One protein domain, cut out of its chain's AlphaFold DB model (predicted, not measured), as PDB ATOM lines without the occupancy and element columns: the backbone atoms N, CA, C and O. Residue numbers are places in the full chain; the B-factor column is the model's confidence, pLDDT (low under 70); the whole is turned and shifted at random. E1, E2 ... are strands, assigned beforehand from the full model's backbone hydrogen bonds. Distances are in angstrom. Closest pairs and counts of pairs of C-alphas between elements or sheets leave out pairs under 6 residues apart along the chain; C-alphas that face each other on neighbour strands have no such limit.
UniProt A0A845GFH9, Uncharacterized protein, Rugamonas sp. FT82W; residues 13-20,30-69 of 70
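This is residues 13 to 20 and 30 to 69 of the 70 residues of an uncharacterized protein of Rugamonas sp. FT82W (UniProt A0A845GFH9). A three-stranded antiparallel sheet, in order E2, E6, E5, stands partly face to face with a small parallel pair, E1 and E4, and E3 spans one end between them. The 48 printed residues have six named strands, E1 to E6, and no named helix: all strand. The whole is compact, with a radius of gyration of the C-alphas of 10.4 A and spans of 30 by 21 by 13 A.

Start at E1, residues 16 to 19, parallel to E4, residues 47 to 50; N 17 and O 47 are 2.9 A apart. E2, residues 32 to 37, is antiparallel to E6, residues 63 to 68, with N 33 and O 66 at 2.8 A. E3, residues 40 to 43, pairs with no named strand; its closest C-alpha to E6 is Leu 41, 6.3 A from that of Ala 63. E5, residues 55 to 59, forms a hairpin with E6, N 56 and O 67 at 2.8 A. The closest C-alphas of E4 and E5, Gln 49 and Val 55, are 7.8 A apart.

Find C-alpha 16 at (48.213, -3.431, -124.276), where E1 begins. E2 runs 13.4 A, E5 12.7 A and E6 16.1 A, ending at C-alpha 68, (56.387, 1.095, -109.821).

Residues 21 to 29 are not printed, a 17.3 A gap between C-alphas 20 and 30. The links printed whole are tight. No printed residue is under 70 in pLDDT.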
ATOM      1  N   ALA A  13      47.130 -13.545-124.798       79.56
ATOM      2  CA  ALA A  13      47.467 -13.701-126.216       79.56
ATOM      3  C   ALA A  13      48.185 -12.474-126.830       79.56
ATOM      4  O   ALA A  13      48.351 -12.392-128.043       79.56
ATOM      5  N   GLY A  14      48.607 -11.516-125.997       75.81
ATOM      6  CA  GLY A  14      49.136 -10.212-126.397       75.81
ATOM      7  C   GLY A  14      48.167  -9.070-126.079       75.81
ATOM      8  O   GLY A  14      47.162  -9.263-125.401       75.81
ATOM      9  N   GLY A  15      48.497  -7.860-126.536       84.25
ATOM     10  CA  GLY A  15      47.714  -6.641-126.293       84.25
ATOM     11  C   GLY A  15      48.404  -5.637-125.370       84.25
ATOM     12  O   GLY A  15      49.535  -5.851-124.922       84.25
ATOM     13  N   THR A  16      47.715  -4.527-125.111       86.00
ATOM     14  CA  THR A  16      48.213  -3.431-124.276       86.00
ATOM     15  C   THR A  16      47.477  -3.407-122.946       86.00
ATOM     16  O   THR A  16      46.264  -3.214-122.914       86.00
ATOM     17  N   LEU A  17      48.213  -3.572-121.848       86.94
ATOM     18  CA  LEU A  17      47.678  -3.336-120.511       86.94
ATOM     19  C   LEU A  17      47.810  -1.850-120.190       86.94
ATOM     20  O   LEU A  17      48.928  -1.348-120.065       86.94
ATOM     21  N   HIS A  18      46.682  -1.158-120.067       88.06
ATOM     22  CA  HIS A  18      46.669   0.239-119.657       88.06
ATOM     23  C   HIS A  18      46.345   0.341-118.165       88.06
ATOM     24  O   HIS A  18      45.282  -0.090-117.717       88.06
ATOM     25  N   ILE A  19      47.282   0.884-117.399       86.06
ATOM     26  CA  ILE A  19      47.176   1.105-115.964       86.06
ATOM     27  C   ILE A  19      46.852   2.574-115.744       86.06
ATOM     28  O   ILE A  19      47.667   3.456-116.010       86.06
ATOM     29  N   LYS A  20      45.664   2.821-115.201       85.88
ATOM     30  CA  LYS A  20      45.260   4.142-114.745       85.88
ATOM     31  C   LYS A  20      45.084   4.102-113.240       85.88
ATOM     32  O   LYS A  20      44.188   3.429-112.730       85.88
ATOM     33  N   GLY A  30      59.191   1.660-106.047       86.06
ATOM     34  CA  GLY A  30      59.433   0.312-105.533       86.06
ATOM     35  C   GLY A  30      58.183  -0.418-105.034       86.06
ATOM     36  O   GLY A  30      58.283  -1.578-104.636       86.06
ATOM     37  N   GLU A  31      57.009   0.215-105.065       89.50
ATOM     38  CA  GLU A  31      55.754  -0.443-104.715       89.50
ATOM     39  C   GLU A  31      55.415  -1.534-105.732       89.50
ATOM     40  O   GLU A  31      55.518  -1.331-106.942       89.50
ATOM     41  N   VAL A  32      55.012  -2.703-105.231       91.12
ATOM     42  CA  VAL A  32      54.624  -3.846-106.057       91.12
ATOM     43  C   VAL A  32      53.109  -3.967-106.046       91.12
ATOM     44  O   VAL A  32      52.495  -4.230-105.014       91.12
ATOM     45  N   LEU A  33      52.514  -3.808-107.218       88.50
ATOM     46  CA  LEU A  33      51.079  -3.858-107.437       88.50
ATOM     47  C   LEU A  33      50.709  -5.171-108.109       88.50
ATOM     48  O   LEU A  33      51.119  -5.443-109.236       88.50
ATOM     49  N   THR A  34      49.897  -5.982-107.446       89.56
ATOM     50  CA  THR A  34      49.323  -7.178-108.064       89.56
ATOM     51  C   THR A  34      48.129  -6.770-108.914       89.56
ATOM     52  O   THR A  34      47.080  -6.422-108.381       89.56
ATOM     53  N   VAL A  35      48.291  -6.801-110.237       85.62
ATOM     54  CA  VAL A  35      47.246  -6.372-111.183       85.62
ATOM     55  C   VAL A  35      46.440  -7.538-111.742       85.62
ATOM     56  O   VAL A  35      45.332  -7.344-112.230       85.62
ATOM     57  N   LEU A  36      46.984  -8.753-111.668       84.50
ATOM     58  CA  LEU A  36      46.307  -9.966-112.106       84.50
ATOM     59  C   LEU A  36      46.746 -11.146-111.242       84.50
ATOM     60  O   LEU A  36      47.938 -11.346-111.011       84.50
ATOM     61  N   THR A  37      45.785 -11.959-110.829       84.88
ATOM     62  CA  THR A  37      45.999 -13.274-110.221       84.88
ATOM     63  C   THR A  37      45.139 -14.292-110.954       84.88
ATOM     64  O   THR A  37      43.990 -14.019-111.297       84.88
ATOM     65  N   ALA A  38      45.706 -15.458-111.230       80.81
ATOM     66  CA  ALA A  38      45.059 -16.533-111.966       80.81
ATOM     67  C   ALA A  38      45.533 -17.897-111.451       80.81
ATOM     68  O   ALA A  38      46.604 -18.010-110.854       80.81
ATOM     69  N   GLY A  39      44.759 -18.952-111.720       79.38
ATOM     70  CA  GLY A  39      45.189 -20.323-111.411       79.38
ATOM     71  C   GLY A  39      46.453 -20.723-112.182       79.38
ATOM     72  O   GLY A  39      47.309 -21.430-111.657       79.38
ATOM     73  N   ARG A  40      46.595 -20.201-113.403       80.62
ATOM     74  CA  ARG A  40      47.790 -20.291-114.242       80.62
ATOM     75  C   ARG A  40      47.840 -19.071-115.148       80.62
ATOM     76  O   ARG A  40      46.830 -18.709-115.744       80.62
ATOM     77  N   LEU A  41      49.005 -18.457-115.264       84.38
ATOM     78  CA  LEU A  41      49.270 -17.362-116.179       84.38
ATOM     79  C   LEU A  41      50.157 -17.872-117.312       84.38
ATOM     80  O   LEU A  41      51.260 -18.368-117.076       84.38
ATOM     81  N   ALA A  42      49.675 -17.757-118.544       83.81
ATOM     82  CA  ALA A  42      50.437 -18.108-119.733       83.81
ATOM     83  C   ALA A  42      50.433 -16.937-120.718       83.81
ATOM     84  O   ALA A  42      49.397 -16.328-120.961       83.81
ATOM     85  N   GLY A  43      51.589 -16.636-121.306       84.81
ATOM     86  CA  GLY A  43      51.750 -15.488-122.200       84.81
ATOM     87  C   GLY A  43      52.115 -14.192-121.468       84.81
ATOM     88  O   GLY A  43      52.429 -14.195-120.279       84.81
ATOM     89  N   ARG A  44      52.147 -13.085-122.214       86.00
ATOM     90  CA  ARG A  44      52.563 -11.761-121.725       86.00
ATOM     91  C   ARG A  44      51.904 -10.651-122.536       86.00
ATOM     92  O   ARG A  44      51.664 -10.827-123.730       86.00
ATOM     93  N   PHE A  45      51.633  -9.511-121.901       88.12
ATOM     94  CA  PHE A  45      51.187  -8.320-122.623       88.12
ATOM     95  C   PHE A  45      52.306  -7.843-123.551       88.12
ATOM     96  O   PHE A  45      53.484  -7.888-123.193       88.12
ATOM     97  N   ALA A  46      51.931  -7.398-124.747       88.62
ATOM     98  CA  ALA A  46      52.878  -6.880-125.730       88.62
ATOM     99  C   ALA A  46      53.373  -5.480-125.341       88.62
ATOM    100  O   ALA A  46      54.521  -5.134-125.602       88.62
ATOM    101  N   ALA A  47      52.514  -4.694-124.690       89.00
ATOM    102  CA  ALA A  47      52.853  -3.388-124.148       89.00
ATOM    103  C   ALA A  47      52.150  -3.169-122.808       89.00
ATOM    104  O   ALA A  47      51.033  -3.643-122.595       89.00
ATOM    105  N   ILE A  48      52.791  -2.419-121.918       88.75
ATOM    106  CA  ILE A  48      52.188  -1.957-120.670       88.75
ATOM    107  C   ILE A  48      52.407  -0.459-120.605       88.75
ATOM    108  O   ILE A  48      53.527   0.014-120.773       88.75
ATOM    109  N   GLN A  49      51.321   0.272-120.411       89.38
ATOM    110  CA  GLN A  49      51.327   1.720-120.282       89.38
ATOM    111  C   GLN A  49      50.754   2.044-118.914       89.38
ATOM    112  O   GLN A  49      49.714   1.503-118.548       89.38
ATOM    113  N   ALA A  50      51.438   2.884-118.148       87.69
ATOM    114  CA  ALA A  50      50.929   3.407-116.894       87.69
ATOM    115  C   ALA A  50      50.898   4.929-116.983       87.69
ATOM    116  O   ALA A  50      51.909   5.564-117.279       87.69
ATOM    117  N   ASP A  51      49.720   5.507-116.767       84.06
ATOM    118  CA  ASP A  51      49.528   6.950-116.860       84.06
ATOM    119  C   ASP A  51      50.344   7.660-115.770       84.06
ATOM    120  O   ASP A  51      50.027   7.574-114.581       84.06
ATOM    121  N   GLY A  52      51.399   8.370-116.180       82.44
ATOM    122  CA  GLY A  52      52.209   9.220-115.304       82.44
ATOM    123  C   GLY A  52      53.259   8.504-114.448       82.44
ATOM    124  O   GLY A  52      53.909   9.173-113.651       82.44
ATOM    125  N   TYR A  53      53.457   7.191-114.617       85.06
ATOM    126  CA  TYR A  53      54.468   6.423-113.879       85.06
ATOM    127  C   TYR A  53      55.165   5.409-114.782       85.06
ATOM    128  O   TYR A  53      54.547   4.804-115.656       85.06
ATOM    129  N   SER A  54      56.448   5.160-114.528       87.25
ATOM    130  CA  SER A  54      57.132   4.001-115.105       87.25
ATOM    131  C   SER A  54      56.741   2.753-114.319       87.25
ATOM    132  O   SER A  54      56.715   2.782-113.093       87.25
ATOM    133  N   VAL A  55      56.448   1.644-114.994       90.00
ATOM    134  CA  VAL A  55      56.164   0.364-114.329       90.00
ATOM    135  C   VAL A  55      56.963  -0.764-114.962       90.00
ATOM    136  O   VAL A  55      57.058  -0.871-116.183       90.00
ATOM    137  N   THR A  56      57.504  -1.633-114.118       91.88
ATOM    138  CA  THR A  56      58.233  -2.831-114.524       91.88
ATOM    139  C   THR A  56      57.353  -4.050-114.281       91.88
ATOM    140  O   THR A  56      57.059  -4.365-113.125       91.88
ATOM    141  N   PRO A  57      56.917  -4.761-115.331       90.81
ATOM    142  CA  PRO A  57      56.140  -5.969-115.145       90.81
ATOM    143  C   PRO A  57      56.976  -7.151-114.693       90.81
ATOM    144  O   PRO A  57      58.056  -7.421-115.216       90.81
ATOM    145  N   ASN A  58      56.393  -7.922-113.791       91.44
ATOM    146  CA  ASN A  58      56.900  -9.189-113.321       91.44
ATOM    147  C   ASN A  58      55.806 -10.253-113.482       91.44
ATOM    148  O   ASN A  58      54.789 -10.256-112.787       91.44
ATOM    149  N   TYR A  59      56.022 -11.149-114.442       88.88
ATOM    150  CA  TYR A  59      55.126 -12.262-114.734       88.88
ATOM    151  C   TYR A  59      55.570 -13.479-113.930       88.88
ATOM    152  O   TYR A  59      56.667 -13.997-114.131       88.88
ATOM    153  N   SER A  60      54.705 -13.955-113.044       86.38
ATOM    154  CA  SER A  60      54.829 -15.270-112.431       86.38
ATOM    155  C   SER A  60      53.882 -16.249-113.123       86.38
ATOM    156  O   SER A  60      52.964 -15.855-113.839       86.38
ATOM    157  N   GLY A  61      54.073 -17.548-112.891       84.25
ATOM    158  CA  GLY A  61      53.201 -18.582-113.458       84.25
ATOM    159  C   GLY A  61      51.742 -18.520-112.987       84.25
ATOM    160  O   GLY A  61      50.935 -19.303-113.473       84.25
ATOM    161  N   THR A  62      51.394 -17.628-112.054       88.12
ATOM    162  CA  THR A  62      50.043 -17.482-111.481       88.12
ATOM    163  C   THR A  62      49.619 -16.026-111.262       88.12
ATOM    164  O   THR A  62      48.483 -15.767-110.876       88.12
ATOM    165  N   ALA A  63      50.493 -15.046-111.492       89.12
ATOM    166  CA  ALA A  63      50.187 -13.645-111.236       89.12
ATOM    167  C   ALA A  63      51.005 -12.709-112.125       89.12
ATOM    168  O   ALA A  63      52.125 -13.016-112.523       89.12
ATOM    169  N   LEU A  64      50.457 -11.528-112.387       90.62
ATOM    170  CA  LEU A  64      51.205 -10.396-112.916       90.62
ATOM    171  C   LEU A  64      51.282  -9.336-111.827       90.62
ATOM    172  O   LEU A  64      50.258  -8.815-111.374       90.62
ATOM    173  N   THR A  65      52.507  -9.007-111.441       92.88
ATOM    174  CA  THR A  65      52.793  -7.879-110.568       92.88
ATOM    175  C   THR A  65      53.503  -6.784-111.350       92.88
ATOM    176  O   THR A  65      54.236  -7.055-112.298       92.88
ATOM    177  N   LEU A  66      53.269  -5.532-110.982       91.88
ATOM    178  CA  LEU A  66      53.941  -4.372-111.546       91.88
ATOM    179  C   LEU A  66      54.708  -3.678-110.435       91.88
ATOM    180  O   LEU A  66      54.115  -3.282-109.436       91.88
ATOM    181  N   THR A  67      56.009  -3.518-110.615       92.75
ATOM    182  CA  THR A  67      56.819  -2.691-109.726       92.75
ATOM    183  C   THR A  67      56.823  -1.271-110.259       92.75
ATOM    184  O   THR A  67      57.215  -1.042-111.403       92.75
ATOM    185  N   VAL A  68      56.393  -0.317-109.448       90.69
ATOM    186  CA  VAL A  68      56.387   1.095-109.821       90.69
ATOM    187  C   VAL A  68      57.811   1.642-109.769       90.69
ATOM    188  O   VAL A  68      58.510   1.512-108.764       90.69
ATOM    189  N   GLY A  69      58.254   2.220-110.881       83.44
ATOM    190  CA  GLY A  69      59.504   2.960-111.002       83.44
ATOM    191  C   GLY A  69      59.350   4.386-110.478       83.44
ATOM    192  O   GLY A  69      58.266   4.964-110.561       83.44
TER     193      GLY A  69